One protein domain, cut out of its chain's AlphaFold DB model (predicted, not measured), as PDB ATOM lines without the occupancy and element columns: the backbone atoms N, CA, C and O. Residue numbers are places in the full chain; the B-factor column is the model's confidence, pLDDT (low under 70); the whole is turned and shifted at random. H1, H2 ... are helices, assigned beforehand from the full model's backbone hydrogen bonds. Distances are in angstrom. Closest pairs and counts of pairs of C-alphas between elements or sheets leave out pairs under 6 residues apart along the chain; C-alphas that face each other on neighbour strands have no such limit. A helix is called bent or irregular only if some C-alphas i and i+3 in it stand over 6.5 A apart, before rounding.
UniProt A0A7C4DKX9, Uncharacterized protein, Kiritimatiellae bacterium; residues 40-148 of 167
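This is residues 40 to 148 of the 167 residues of an uncharacterized protein of Kiritimatiellae bacterium (UniProt A0A7C4DKX9). One long helix, H3, forms the spine of a loose assembly, with H4 and H5 following each other along it, H4 at its later end and H5 beside its first half. H1 stands across the end where H4 lies, packing on H4, and a long link leads back to short H2 near the other end of H3. The printed part has 109 residues with five named helices, H1 to H5 in order, and no named strand: all helix. It is loose, with a radius of gyration of the C-alphas of 17.1 A and spans of 48 by 32 by 20 A.

H1, residues 40 to 58, begins at C-alpha 40 (139.299, 115.316, 243.318) and measures 24.4 A; it has a kink of 39 degrees near residue 47. H2 is residues 72 to 78, 9.8 A. H3, residues 87 to 108, measures 32.3 A. H1 and H3 are irregular: C-alphas 42 and 45 are 7.8 A apart, and C-alphas 104 and 107 are 7.1 A apart. H4 is residues 116 to 124, 12.4 A. H5, residues 129 to 138, 14.5 A, ends at C-alpha 138 (125.749, 118.952, 198.861).

H3 and H4 form a helical hairpin; residues 103 to 107 of H3 touch H4, closest at C-alphas of Arg 104 and Ala 122, 4.5 A, at a steep tilt of 39 degrees, opposite ways. Residues 90 to 97 of H3 touch H5, closest at C-alphas of Arg 94 and Arg 132, 6.4 A, at a shallow tilt of 31 degrees, opposite ways. Residues 45 to 53 of H1 touch H4, closest at C-alphas of Leu 49 and Ala 117, 4.9 A, about perpendicular at 72 degrees, but only just. H2 and H3 are close but not clearly touching: their closest C-alphas, of Arg 74 and Asp 89, are 6.2 A apart. H1 and H3 are apart. In H2 and H4 every O i to N i+4 pair is within hydrogen-bond range; in H1 13 of 15 are, in H3 15 of 18, in H5 5 of 6.

The C-alphas farthest apart, of Pro 40 and Ala 148, are 54.6 A apart. The printed part has no cut. The link from H1 to H2 is long, residues 59 to 71; H4 to H5 is tight. The pLDDT is under 70 at residues 141 to 144 and 147 to 148.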
ATOM      1  N   PRO A  40     140.051 116.436 243.886       88.75
ATOM      2  CA  PRO A  40     139.299 115.316 243.318       88.75
ATOM      3  C   PRO A  40     138.036 115.724 242.554       88.75
ATOM      4  O   PRO A  40     137.708 115.108 241.541       88.75
ATOM      5  N   GLU A  41     137.336 116.754 243.017       92.44
ATOM      6  CA  GLU A  41     136.133 117.286 242.380       92.44
ATOM      7  C   GLU A  41     136.410 117.830 240.979       92.44
ATOM      8  O   GLU A  41     135.559 117.710 240.102       92.44
ATOM      9  N   GLU A  42     137.619 118.336 240.720       90.50
ATOM     10  CA  GLU A  42     137.974 118.850 239.400       90.50
ATOM     11  C   GLU A  42     138.020 117.740 238.354       90.50
ATOM     12  O   GLU A  42     137.911 118.036 237.172       90.50
ATOM     13  N   VAL A  43     138.221 116.480 238.752       92.44
ATOM     14  CA  VAL A  43     138.319 115.321 237.848       92.44
ATOM     15  C   VAL A  43     137.143 114.360 237.986       92.44
ATOM     16  O   VAL A  43     137.197 113.283 237.398       92.44
ATOM     17  N   ALA A  44     136.105 114.710 238.750       92.62
ATOM     18  CA  ALA A  44     134.987 113.812 239.033       92.62
ATOM     19  C   ALA A  44     134.313 113.322 237.742       92.62
ATOM     20  O   ALA A  44     134.232 112.116 237.526       92.62
ATOM     21  N   ASP A  45     133.964 114.240 236.838       92.06
ATOM     22  CA  ASP A  45     133.308 113.901 235.569       92.06
ATOM     23  C   ASP A  45     134.197 113.024 234.670       92.06
ATOM     24  O   ASP A  45     133.756 111.998 234.149       92.06
ATOM     25  N   ASP A  46     135.477 113.395 234.516       92.31
ATOM     26  CA  ASP A  46     136.444 112.632 233.713       92.31
ATOM     27  C   ASP A  46     136.671 111.224 234.319       92.31
ATOM     28  O   ASP A  46     136.799 110.236 233.589       92.31
ATOM     29  N   ARG A  47     136.696 111.110 235.656       94.81
ATOM     30  CA  ARG A  47     136.843 109.844 236.393       94.81
ATOM     31  C   ARG A  47     135.617 108.954 236.221       94.81
ATOM     32  O   ARG A  47     135.783 107.764 235.963       94.81
ATOM     33  N   ASP A  48     134.423 109.507 236.377       96.69
ATOM     34  CA  ASP A  48     133.173 108.748 236.323       96.69
ATOM     35  C   ASP A  48     132.928 108.237 234.897       96.69
ATOM     36  O   ASP A  48     132.632 107.057 234.701       96.69
ATOM     37  N   LEU A  49     133.219 109.059 233.881       95.50
ATOM     38  CA  LEU A  49     133.224 108.618 232.487       95.50
ATOM     39  C   LEU A  49     134.250 107.499 232.240       95.50
ATOM     40  O   LEU A  49     133.945 106.506 231.578       95.50
ATOM     41  N   ALA A  50     135.471 107.624 232.768       94.88
ATOM     42  CA  ALA A  50     136.476 106.573 232.632       94.88
ATOM     43  C   ALA A  50     136.045 105.266 233.324       94.88
ATOM     44  O   ALA A  50     136.294 104.182 232.789       94.88
ATOM     45  N   ALA A  51     135.384 105.353 234.480       96.94
ATOM     46  CA  ALA A  51     134.860 104.202 235.208       96.94
ATOM     47  C   ALA A  51     133.787 103.461 234.396       96.94
ATOM     48  O   ALA A  51     133.892 102.240 234.238       96.94
ATOM     49  N   ASP A  52     132.841 104.192 233.804       96.94
ATOM     50  CA  ASP A  52     131.823 103.642 232.906       96.94
ATOM     51  C   ASP A  52     132.455 102.905 231.720       96.94
ATOM     52  O   ASP A  52     132.172 101.729 231.473       96.94
ATOM     53  N   LEU A  53     133.370 103.564 231.003       94.94
ATOM     54  CA  LEU A  53     134.018 102.987 229.822       94.94
ATOM     55  C   LEU A  53     134.847 101.739 230.170       94.94
ATOM     56  O   LEU A  53     134.866 100.768 229.408       94.94
ATOM     57  N   LEU A  54     135.507 101.724 231.332       95.38
ATOM     58  CA  LEU A  54     136.229 100.550 231.827       95.38
ATOM     59  C   LEU A  54     135.280  99.408 232.208       95.38
ATOM     60  O   LEU A  54     135.591  98.251 231.917       95.38
ATOM     61  N   ALA A  55     134.140  99.703 232.836       96.06
ATOM     62  CA  ALA A  55     133.135  98.701 233.183       96.06
ATOM     63  C   ALA A  55     132.543  98.044 231.927       96.06
ATOM     64  O   ALA A  55     132.491  96.813 231.842       96.06
ATOM     65  N   LEU A  56     132.193  98.845 230.916       95.50
ATOM     66  CA  LEU A  56     131.732  98.359 229.611       95.50
ATOM     67  C   LEU A  56     132.789  97.475 228.941       95.50
ATOM     68  O   LEU A  56     132.488  96.363 228.502       95.50
ATOM     69  N   ARG A  57     134.055  97.909 228.945       93.19
ATOM     70  CA  ARG A  57     135.161  97.129 228.377       93.19
ATOM     71  C   ARG A  57     135.364  95.789 229.087       93.19
ATOM     72  O   ARG A  57     135.588  94.785 228.417       93.19
ATOM     73  N   ARG A  58     135.271  95.741 230.422       94.88
ATOM     74  CA  ARG A  58     135.379  94.487 231.204       94.88
ATOM     75  C   ARG A  58     134.257  93.501 230.888       94.88
ATOM     76  O   ARG A  58     134.478  92.298 230.951       94.88
ATOM     77  N   ARG A  59     133.077  94.009 230.529       95.00
ATOM     78  CA  ARG A  59     131.921  93.214 230.094       95.00
ATOM     79  C   ARG A  59     132.007  92.767 228.630       95.00
ATOM     80  O   ARG A  59     131.119  92.061 228.172       95.00
ATOM     81  N   GLY A  60     133.048  93.170 227.898       94.00
ATOM     82  CA  GLY A  60     133.213  92.840 226.481       94.00
ATOM     83  C   GLY A  60     132.361  93.688 225.534       94.00
ATOM     84  O   GLY A  60     132.254  93.349 224.360       94.00
ATOM     85  N   VAL A  61     131.775  94.793 226.012       93.75
ATOM     86  CA  VAL A  61     130.984  95.698 225.169       93.75
ATOM     87  C   VAL A  61     131.905  96.382 224.162       93.75
ATOM     88  O   VAL A  61     132.873  97.055 224.530       93.75
ATOM     89  N   SER A  62     131.598  96.224 222.875       88.50
ATOM     90  CA  SER A  62     132.370  96.841 221.797       88.50
ATOM     91  C   SER A  62     131.989  98.311 221.630       88.50
ATOM     92  O   SER A  62     130.897  98.646 221.158       88.50
ATOM     93  N   LEU A  63     132.927  99.199 221.954       87.94
ATOM     94  CA  LEU A  63     132.800 100.625 221.672       87.94
ATOM     95  C   LEU A  63     133.165 100.898 220.203       87.94
ATOM     96  O   LEU A  63     134.172 100.376 219.718       87.94
ATOM     97  N   PRO A  64     132.362 101.687 219.469       86.69
ATOM     98  CA  PRO A  64     132.647 102.017 218.085       86.69
ATOM     99  C   PRO A  64     133.923 102.863 218.007       86.69
ATOM    100  O   PRO A  64     134.115 103.762 218.832       86.69
ATOM    101  N   PRO A  65     134.799 102.621 217.020       82.62
ATOM    102  CA  PRO A  65     135.911 103.518 216.770       82.62
ATOM    103  C   PRO A  65     135.359 104.849 216.257       82.62
ATOM    104  O   PRO A  65     134.741 104.910 215.197       82.62
ATOM    105  N   VAL A  66     135.600 105.921 217.005       87.19
ATOM    106  CA  VAL A  66     135.209 107.275 216.612       87.19
ATOM    107  C   VAL A  66     136.441 107.975 216.052       87.19
ATOM    108  O   VAL A  66     137.319 108.400 216.803       87.19
ATOM    109  N   ARG A  67     136.537 108.025 214.719       85.88
ATOM    110  CA  ARG A  67     137.651 108.642 213.986       85.88
ATOM    111  C   ARG A  67     137.131 109.849 213.222       85.88
ATOM    112  O   ARG A  67     136.162 109.720 212.487       85.88
ATOM    113  N   PHE A  68     137.763 110.992 213.436       88.44
ATOM    114  CA  PHE A  68     137.472 112.239 212.740       88.44
ATOM    115  C   PHE A  68     138.656 113.193 212.923       88.44
ATOM    116  O   PHE A  68     139.415 113.082 213.896       88.44
ATOM    117  N   GLU A  69     138.809 114.125 211.993       85.06
ATOM    118  CA  GLU A  69     139.714 115.266 212.131       85.06
ATOM    119  C   GLU A  69     139.013 116.423 212.845       85.06
ATOM    120  O   GLU A  69     137.792 116.562 212.758       85.06
ATOM    121  N   SER A  70     139.772 117.296 213.516       83.56
ATOM    122  CA  SER A  70     139.203 118.524 214.074       83.56
ATOM    123  C   SER A  70     138.526 119.366 212.981       83.56
ATOM    124  O   SER A  70     139.193 119.806 212.037       83.56
ATOM    125  N   PRO A  71     137.222 119.685 213.103       83.88
ATOM    126  CA  PRO A  71     136.585 120.636 212.202       83.88
ATOM    127  C   PRO A  71     136.935 122.089 212.556       83.88
ATOM    128  O   PRO A  71     136.555 122.999 211.824       83.88
ATOM    129  N   ALA A  72     137.644 122.343 213.665       84.81
ATOM    130  CA  ALA A  72     137.801 123.683 214.227       84.81
ATOM    131  C   ALA A  72     138.473 124.674 213.265       84.81
ATOM    132  O   ALA A  72     137.991 125.793 213.114       84.81
ATOM    133  N   GLU A  73     139.553 124.277 212.587       83.94
ATOM    134  CA  GLU A  73     140.230 125.151 211.616       83.94
ATOM    135  C   GLU A  73     139.361 125.423 210.385       83.94
ATOM    136  O   GLU A  73     139.293 126.549 209.898       83.94
ATOM    137  N   ARG A  74     138.624 124.412 209.925       85.88
ATOM    138  CA  ARG A  74     137.711 124.531 208.781       85.88
ATOM    139  C   ARG A  74     136.560 125.481 209.096       85.88
ATOM    140  O   ARG A  74     136.258 126.370 208.308       85.88
ATOM    141  N   LEU A  75     135.985 125.362 210.292       85.69
ATOM    142  CA  LEU A  75     134.956 126.275 210.788       85.69
ATOM    143  C   LEU A  75     135.493 127.699 210.979       85.69
ATOM    144  O   LEU A  75     134.791 128.652 210.653       85.69
ATOM    145  N   ARG A  76     136.741 127.867 211.440       87.06
ATOM    146  CA  ARG A  76     137.390 129.188 211.500       87.06
ATOM    147  C   ARG A  76     137.530 129.815 210.114       87.06
ATOM    148  O   ARG A  76     137.193 130.985 209.952       87.06
ATOM    149  N   ARG A  77     137.968 129.042 209.114       84.12
ATOM    150  CA  ARG A  77     138.051 129.482 207.709       84.12
ATOM    151  C   ARG A  77     136.682 129.819 207.111       84.12
ATOM    152  O   ARG A  77     136.605 130.722 206.288       84.12
ATOM    153  N   ALA A  78     135.627 129.124 207.536       84.44
ATOM    154  CA  ALA A  78     134.250 129.339 207.087       84.44
ATOM    155  C   ALA A  78     133.518 130.490 207.798       84.44
ATOM    156  O   ALA A  78     132.439 130.880 207.363       84.44
ATOM    157  N   ALA A  79     134.062 131.010 208.903       86.69
ATOM    158  CA  ALA A  79     133.399 132.029 209.717       86.69
ATOM    159  C   ALA A  79     133.164 133.379 209.000       86.69
ATOM    160  O   ALA A  79     132.123 133.993 209.249       86.69
ATOM    161  N   PRO A  80     134.071 133.889 208.140       87.25
ATOM    162  CA  PRO A  80     133.832 135.128 207.404       87.25
ATOM    163  C   PRO A  80     132.688 134.998 206.392       87.25
ATOM    164  O   PRO A  80     132.581 134.009 205.667       87.25
ATOM    165  N   THR A  81     131.866 136.042 206.272       80.50
ATOM    166  CA  THR A  81     130.797 136.101 205.267       80.50
ATOM    167  C   THR A  81     131.363 135.946 203.855       80.50
ATOM    168  O   THR A  81     132.249 136.697 203.451       80.50
ATOM    169  N   GLY A  82     130.822 134.992 203.093       78.81
ATOM    170  CA  GLY A  82     131.267 134.692 201.728       78.81
ATOM    171  C   GLY A  82     132.423 133.692 201.638       78.81
ATOM    172  O   GLY A  82     132.894 133.427 200.534       78.81
ATOM    173  N   ALA A  83     132.873 133.122 202.762       82.56
ATOM    174  CA  ALA A  83     133.808 132.007 202.743       82.56
ATOM    175  C   ALA A  83     133.192 130.785 202.044       82.56
ATOM    176  O   ALA A  83     132.022 130.453 202.241       82.56
ATOM    177  N   VAL A  84     134.004 130.112 201.229       81.25
ATOM    178  CA  VAL A  84     133.615 128.906 200.494       81.25
ATOM    179  C   VAL A  84     134.354 127.721 201.095       81.25
ATOM    180  O   VAL A  84     135.580 127.746 201.212       81.25
ATOM    181  N   LEU A  85     133.595 126.695 201.471       81.44
ATOM    182  CA  LEU A  85     134.126 125.391 201.844       81.44
ATOM    183  C   LEU A  85     134.200 124.509 200.600       81.44
ATOM    184  O   LEU A  85     133.279 124.500 199.780       81.44
ATOM    185  N   ASP A  86     135.296 123.775 200.461       82.50
ATOM    186  CA  ASP A  86     135.457 122.786 199.404       82.50
ATOM    187  C   ASP A  86     134.928 121.406 199.839       82.50
ATOM    188  O   ASP A  86     134.474 121.201 200.968       82.50
ATOM    189  N   ALA A  87     134.937 120.443 198.916       83.56
ATOM    190  CA  ALA A  87     134.443 119.095 199.197       83.56
ATOM    191  C   ALA A  87     135.176 118.419 200.383       83.56
ATOM    192  O   ALA A  87     134.493 117.867 201.251       83.56
ATOM    193  N   PRO A  88     136.524 118.486 200.486       83.56
ATOM    194  CA  PRO A  88     137.258 118.015 201.664       83.56
ATOM    195  C   PRO A  88     136.799 118.638 202.985       83.56
ATOM    196  O   PRO A  88     136.694 117.933 203.992       83.56
ATOM    197  N   ASP A  89     136.505 119.939 202.999       85.75
ATOM    198  CA  ASP A  89     136.041 120.621 204.203       85.75
ATOM    199  C   ASP A  89     134.665 120.091 204.659       85.75
ATOM    200  O   ASP A  89     134.472 119.785 205.841       85.75
ATOM    201  N   PHE A  90     133.729 119.897 203.725       86.31
ATOM    202  CA  PHE A  90     132.420 119.296 204.010       86.31
ATOM    203  C   PHE A  90     132.509 117.822 204.421       86.31
ATOM    204  O   PHE A  90     131.758 117.379 205.295       86.31
ATOM    205  N   LEU A  91     133.428 117.062 203.825       86.06
ATOM    206  CA  LEU A  91     133.657 115.662 204.170       86.06
ATOM    207  C   LEU A  91     134.111 115.518 205.628       86.06
ATOM    208  O   LEU A  91     133.522 114.737 206.377       86.06
ATOM    209  N   ALA A  92     135.090 116.320 206.052       86.00
ATOM    210  CA  ALA A  92     135.577 116.318 207.430       86.00
ATOM    211  C   ALA A  92     134.479 116.720 208.434       86.00
ATOM    212  O   ALA A  92     134.353 116.119 209.504       86.00
ATOM    213  N   LEU A  93     133.638 117.701 208.080       88.88
ATOM    214  CA  LEU A  93     132.478 118.081 208.895       88.88
ATOM    215  C   LEU A  93     131.475 116.930 209.024       88.88
ATOM    216  O   LEU A  93     131.014 116.640 210.128       88.88
ATOM    217  N   ARG A  94     131.170 116.237 207.920       88.00
ATOM    218  CA  ARG A  94     130.287 115.065 207.928       88.00
ATOM    219  C   ARG A  94     130.813 113.971 208.857       88.00
ATOM    220  O   ARG A  94     130.040 113.420 209.635       88.00
ATOM    221  N   GLU A  95     132.107 113.665 208.805       88.69
ATOM    222  CA  GLU A  95     132.728 112.659 209.678       88.69
ATOM    223  C   GLU A  95     132.618 113.027 211.161       88.69
ATOM    224  O   GLU A  95     132.251 112.179 211.977       88.69
ATOM    225  N   ALA A  96     132.851 114.295 211.514       90.25
ATOM    226  CA  ALA A  96     132.684 114.777 212.884       90.25
ATOM    227  C   ALA A  96     131.221 114.683 213.370       90.25
ATOM    228  O   ALA A  96     130.970 114.316 214.522       90.25
ATOM    229  N   LEU A  97     130.247 114.958 212.496       91.50
ATOM    230  CA  LEU A  97     128.820 114.823 212.816       91.50
ATOM    231  C   LEU A  97     128.415 113.356 213.018       91.50
ATOM    232  O   LEU A  97     127.768 113.026 214.010       91.50
ATOM    233  N   LEU A  98     128.862 112.456 212.138       90.31
ATOM    234  CA  LEU A  98     128.630 111.013 212.271       90.31
ATOM    235  C   LEU A  98     129.269 110.442 213.543       90.31
ATOM    236  O   LEU A  98     128.685 109.587 214.215       90.31
ATOM    237  N   ALA A  99     130.456 110.930 213.905       91.38
ATOM    238  CA  ALA A  99     131.116 110.620 215.164       91.38
ATOM    239  C   ALA A  99     130.252 111.022 216.373       91.38
ATOM    240  O   ALA A  99     130.035 110.205 217.273       91.38
ATOM    241  N   ALA A 100     129.715 112.246 216.379       92.06
ATOM    242  CA  ALA A 100     128.838 112.721 217.446       92.06
ATOM    243  C   ALA A 100     127.550 111.888 217.546       92.06
ATOM    244  O   ALA A 100     127.188 111.449 218.637       92.06
ATOM    245  N   GLU A 101     126.893 111.591 216.423       92.50
ATOM    246  CA  GLU A 101     125.701 110.730 216.383       92.50
ATOM    247  C   GLU A 101     125.982 109.319 216.909       92.50
ATOM    248  O   GLU A 101     125.200 108.768 217.687       92.50
ATOM    249  N   THR A 102     127.131 108.755 216.536       92.12
ATOM    250  CA  THR A 102     127.575 107.440 217.004       92.12
ATOM    251  C   THR A 102     127.687 107.406 218.528       92.12
ATOM    252  O   THR A 102     127.206 106.462 219.155       92.12
ATOM    253  N   VAL A 103     128.274 108.444 219.135       92.25
ATOM    254  CA  VAL A 103     128.384 108.564 220.598       92.25
ATOM    255  C   VAL A 103     127.013 108.802 221.236       92.25
ATOM    256  O   VAL A 103     126.683 108.138 222.216       92.25
ATOM    257  N   ARG A 104     126.170 109.668 220.653       94.00
ATOM    258  CA  ARG A 104     124.796 109.932 221.130       94.00
ATOM    259  C   ARG A 104     123.921 108.680 221.161       94.00
ATOM    260  O   ARG A 104     123.041 108.556 222.010       94.00
ATOM    261  N   ALA A 105     124.150 107.745 220.244       92.75
ATOM    262  CA  ALA A 105     123.403 106.495 220.171       92.75
ATOM    263  C   ALA A 105     123.873 105.434 221.184       92.75
ATOM    264  O   ALA A 105     123.137 104.475 221.423       92.75
ATOM    265  N   LEU A 106     125.061 105.574 221.790       92.81
ATOM    266  CA  LEU A 106     125.626 104.551 222.680       92.81
ATOM    267  C   LEU A 106     124.746 104.201 223.884       92.81
ATOM    268  O   LEU A 106     124.529 103.006 224.087       92.81
ATOM    269  N   PRO A 107     124.195 105.164 224.649       92.56
ATOM    270  CA  PRO A 107     123.369 104.842 225.816       92.56
ATOM    271  C   PRO A 107     122.069 104.110 225.467       92.56
ATOM    272  O   PRO A 107     121.468 103.477 226.325       92.56
ATOM    273  N   ARG A 108     121.628 104.164 224.199       91.38
ATOM    274  CA  ARG A 108     120.432 103.447 223.723       91.38
ATOM    275  C   ARG A 108     120.676 101.946 223.559       91.38
ATOM    276  O   ARG A 108     119.723 101.186 223.406       91.38
ATOM    277  N   ARG A 109     121.937 101.504 223.561       91.69
ATOM    278  CA  ARG A 109     122.281 100.080 223.588       91.69
ATOM    279  C   ARG A 109     122.002  99.564 224.995       91.69
ATOM    280  O   ARG A 109     122.547 100.109 225.946       91.69
ATOM    281  N   GLY A 110     121.212  98.499 225.135       88.56
ATOM    282  CA  GLY A 110     120.862  97.946 226.454       88.56
ATOM    283  C   GLY A 110     122.083  97.580 227.310       88.56
ATOM    284  O   GLY A 110     122.061  97.720 228.525       88.56
ATOM    285  N   GLU A 111     123.193  97.207 226.672       92.19
ATOM    286  CA  GLU A 111     124.467  96.933 227.343       92.19
ATOM    287  C   GLU A 111     125.066  98.167 228.044       92.19
ATOM    288  O   GLU A 111     125.804  98.012 229.017       92.19
ATOM    289  N   CYS A 112     124.726  99.375 227.587       92.81
ATOM    290  CA  CYS A 112     125.203 100.658 228.103       92.81
ATOM    291  C   CYS A 112     124.237 101.321 229.100       92.81
ATOM    292  O   CYS A 112     124.506 102.446 229.514       92.81
ATOM    293  N   ALA A 113     123.133 100.667 229.480       87.69
ATOM    294  CA  ALA A 113     122.084 101.282 230.300       87.69
ATOM    295  C   ALA A 113     122.586 101.794 231.665       87.69
ATOM    296  O   ALA A 113     122.144 102.843 232.123       87.69
ATOM    297  N   ASP A 114     123.550 101.095 232.272       90.81
ATOM    298  CA  ASP A 114     124.106 101.445 233.587       90.81
ATOM    299  C   ASP A 114     125.261 102.466 233.520       90.81
ATOM    300  O   ASP A 114     125.826 102.827 234.549       90.81
ATOM    301  N   ALA A 115     125.649 102.919 232.321       95.94
ATOM    302  CA  ALA A 115     126.750 103.860 232.120       95.94
ATOM    303  C   ALA A 115     126.245 105.313 232.195       95.94
ATOM    304  O   ALA A 115     126.025 105.975 231.174       95.94
ATOM    305  N   ALA A 116     126.006 105.794 233.417       95.94
ATOM    306  CA  ALA A 116     125.374 107.086 233.674       95.94
ATOM    307  C   ALA A 116     126.194 108.289 233.170       95.94
ATOM    308  O   ALA A 116     125.629 109.198 232.560       95.94
ATOM    309  N   ALA A 117     127.514 108.296 233.372       96.62
ATOM    310  CA  ALA A 117     128.393 109.370 232.914       96.62
ATOM    311  C   ALA A 117     128.546 109.359 231.384       96.62
ATOM    312  O   ALA A 117     128.565 110.419 230.754       96.62
ATOM    313  N   LEU A 118     128.565 108.176 230.757       95.25
ATOM    314  CA  LEU A 118     128.468 108.064 229.295       95.25
ATOM    315  C   LEU A 118     127.129 108.610 228.777       95.25
ATOM    316  O   LEU A 118     127.096 109.312 227.765       95.25
ATOM    317  N   GLY A 119     126.031 108.312 229.477       95.69
ATOM    318  CA  GLY A 119     124.707 108.864 229.201       95.69
ATOM    319  C   GLY A 119     124.682 110.389 229.271       95.69
ATOM    320  O   GLY A 119     124.184 111.034 228.348       95.69
ATOM    321  N   ALA A 120     125.278 110.968 230.314       95.44
ATOM    322  CA  ALA A 120     125.391 112.413 230.483       95.44
ATOM    323  C   ALA A 120     126.223 113.063 229.364       95.44
ATOM    324  O   ALA A 120     125.785 114.051 228.771       95.44
ATOM    325  N   LEU A 121     127.373 112.475 229.007       93.69
ATOM    326  CA  LEU A 121     128.195 112.939 227.883       93.69
ATOM    327  C   LEU A 121     127.400 112.931 226.570       93.69
ATOM    328  O   LEU A 121     127.410 113.912 225.830       93.69
ATOM    329  N   ALA A 122     126.700 111.833 226.284       93.69
ATOM    330  CA  ALA A 122     125.881 111.693 225.086       93.69
ATOM    331  C   ALA A 122     124.717 112.696 225.049       93.69
ATOM    332  O   ALA A 122     124.406 113.226 223.985       93.69
ATOM    333  N   ALA A 123     124.093 112.985 226.192       93.56
ATOM    334  CA  ALA A 123     123.018 113.969 226.296       93.56
ATOM    335  C   ALA A 123     123.508 115.414 226.095       93.56
ATOM    336  O   ALA A 123     122.756 116.243 225.587       93.56
ATOM    337  N   ALA A 124     124.760 115.711 226.455       94.25
ATOM    338  CA  ALA A 124     125.371 117.025 226.261       94.25
ATOM    339  C   ALA A 124     125.781 117.306 224.801       94.25
ATOM    340  O   ALA A 124     126.029 118.458 224.444       94.25
ATOM    341  N   LEU A 125     125.866 116.276 223.950       92.06
ATOM    342  CA  LEU A 125     126.178 116.455 222.534       92.06
ATOM    343  C   LEU A 125     124.966 117.029 221.779       92.06
ATOM    344  O   LEU A 125     123.869 116.466 221.872       92.06
ATOM    345  N   PRO A 126     125.152 118.101 220.987       89.56
ATOM    346  CA  PRO A 126     124.058 118.716 220.250       89.56
ATOM    347  C   PRO A 126     123.493 117.766 219.191       89.56
ATOM    348  O   PRO A 126     124.216 116.972 218.582       89.56
ATOM    349  N   ASP A 127     122.187 117.879 218.952       90.44
ATOM    350  CA  ASP A 127     121.547 117.238 217.810       90.44
ATOM    351  C   ASP A 127     121.686 118.126 216.578       90.44
ATOM    352  O   ASP A 127     121.102 119.205 216.515       90.44
ATOM    353  N   LEU A 128     122.497 117.687 215.619       91.38
ATOM    354  CA  LEU A 128     122.799 118.428 214.396       91.38
ATOM    355  C   LEU A 128     122.359 117.649 213.148       91.38
ATOM    356  O   LEU A 128     122.974 117.778 212.088       91.38
ATOM    357  N   ALA A 129     121.293 116.850 213.268       88.44
ATOM    358  CA  ALA A 129     120.752 116.045 212.174       88.44
ATOM    359  C   ALA A 129     120.412 116.887 210.928       88.44
ATOM    360  O   ALA A 129     120.730 116.483 209.811       88.44
ATOM    361  N   ASP A 130     119.852 118.087 211.111       89.69
ATOM    362  CA  ASP A 130     119.519 118.992 210.003       89.69
ATOM    363  C   ASP A 130     120.770 119.483 209.262       89.69
ATOM    364  O   ASP A 130     120.803 119.513 208.031       89.69
ATOM    365  N   LEU A 131     121.834 119.818 210.001       89.00
ATOM    366  CA  LEU A 131     123.113 120.215 209.412       89.00
ATOM    367  C   LEU A 131     123.745 119.050 208.647       89.00
ATOM    368  O   LEU A 131     124.256 119.237 207.545       89.00
ATOM    369  N   ARG A 132     123.682 117.837 209.205       88.75
ATOM    370  CA  ARG A 132     124.155 116.634 208.520       88.75
ATOM    371  C   ARG A 132     123.386 116.409 207.219       88.75
ATOM    372  O   ARG A 132     124.017 116.225 206.180       88.75
ATOM    373  N   ALA A 133     122.056 116.466 207.258       87.50
ATOM    374  CA  ALA A 133     121.218 116.306 206.075       87.50
ATOM    375  C   ALA A 133     121.548 117.365 205.011       87.50
ATOM    376  O   ALA A 133     121.687 117.032 203.837       87.50
ATOM    377  N   ALA A 134     121.761 118.619 205.419       87.44
ATOM    378  CA  ALA A 134     122.179 119.691 204.519       87.44
ATOM    379  C   ALA A 134     123.562 119.442 203.887       87.44
ATOM    380  O   ALA A 134     123.774 119.769 202.726       87.44
ATOM    381  N   ILE A 135     124.509 118.838 204.606       86.50
ATOM    382  CA  ILE A 135     125.815 118.468 204.035       86.50
ATOM    383  C   ILE A 135     125.671 117.287 203.061       86.50
ATOM    384  O   ILE A 135     126.306 117.262 202.007       86.50
ATOM    385  N   GLU A 136     124.811 116.317 203.370       84.31
ATOM    386  CA  GLU A 136     124.567 115.143 202.521       84.31
ATOM    387  C   GLU A 136     123.832 115.473 201.212       84.31
ATOM    388  O   GLU A 136     123.970 114.732 200.238       84.31
ATOM    389  N   THR A 137     123.091 116.586 201.141       83.00
ATOM    390  CA  THR A 137     122.527 117.081 199.872       83.00
ATOM    391  C   THR A 137     123.578 117.750 198.988       83.00
ATOM    392  O   THR A 137     123.436 117.733 197.766       83.00
ATOM    393  N   VAL A 138     124.646 118.295 199.580       79.06
ATOM    394  CA  VAL A 138     125.749 118.952 198.861       79.06
ATOM    395  C   VAL A 138     126.780 117.944 198.360       79.06
ATOM    396  O   VAL A 138     127.341 118.136 197.284       79.06
ATOM    397  N   LEU A 139     127.020 116.860 199.099       79.19
ATOM    398  CA  LEU A 139     128.023 115.849 198.757       79.19
ATOM    399  C   LEU A 139     127.437 114.680 197.951       79.19
ATOM    400  O   LEU A 139     126.358 114.160 198.250       79.19
ATOM    401  N   ASP A 140     128.170 114.221 196.942       73.50
ATOM    402  CA  ASP A 140     127.909 112.956 196.268       73.50
ATOM    403  C   ASP A 140     128.242 111.796 197.230       73.50
ATOM    404  O   ASP A 140     129.358 111.725 197.758       73.50
ATOM    405  N   PRO A 141     127.291 110.883 197.496       64.88
ATOM    406  CA  PRO A 141     127.497 109.780 198.425       64.88
ATOM    407  C   PRO A 141     128.481 108.711 197.922       64.88
ATOM    408  O   PRO A 141     128.945 107.914 198.735       64.88
ATOM    409  N   ARG A 142     128.799 108.665 196.621       61.22
ATOM    410  CA  ARG A 142     129.743 107.697 196.034       61.22
ATOM    411  C   ARG A 142     131.184 108.191 196.092       61.22
ATOM    412  O   ARG A 142     132.077 107.414 196.429       61.22
ATOM    413  N   ASP A 143     131.381 109.478 195.820       65.25
ATOM    414  CA  ASP A 143     132.710 110.019 195.508       65.25
ATOM    415  C   ASP A 143     133.157 111.095 196.511       65.25
ATOM    416  O   ASP A 143     134.322 111.487 196.529       65.25
ATOM    417  N   GLY A 144     132.232 111.619 197.327       63.97
ATOM    418  CA  GLY A 144     132.481 112.755 198.217       63.97
ATOM    419  C   GLY A 144     132.695 114.086 197.487       63.97
ATOM    420  O   GLY A 144     133.120 115.055 198.110       63.97
ATOM    421  N   THR A 145     132.416 114.149 196.183       72.62
ATOM    422  CA  THR A 145     132.483 115.370 195.370       72.62
ATOM    423  C   THR A 145     131.269 116.263 195.625       72.62
ATOM    424  O   THR A 145     130.238 115.804 196.108       72.62
ATOM    425  N   ILE A 146     131.363 117.559 195.325       71.00
ATOM    426  CA  ILE A 146     130.192 118.444 195.411       71.00
ATOM    427  C   ILE A 146     129.246 118.103 194.257       71.00
ATOM    428  O   ILE A 146     129.655 118.097 193.095       71.00
ATOM    429  N   ARG A 147     127.971 117.850 194.566       68.06
ATOM    430  CA  ARG A 147     126.941 117.617 193.552       68.06
ATOM    431  C   ARG A 147     126.811 118.853 192.668       68.06
ATOM    432  O   ARG A 147     126.685 119.975 193.162       68.06
ATOM    433  N   ALA A 148     126.748 118.646 191.355       57.59
ATOM    434  CA  ALA A 148     126.537 119.730 190.394       57.59
ATOM    435  C   ALA A 148     125.252 120.537 190.692       57.59
ATOM    436  O   ALA A 148     125.207 121.746 190.482       57.59
TER     437      ALA A 148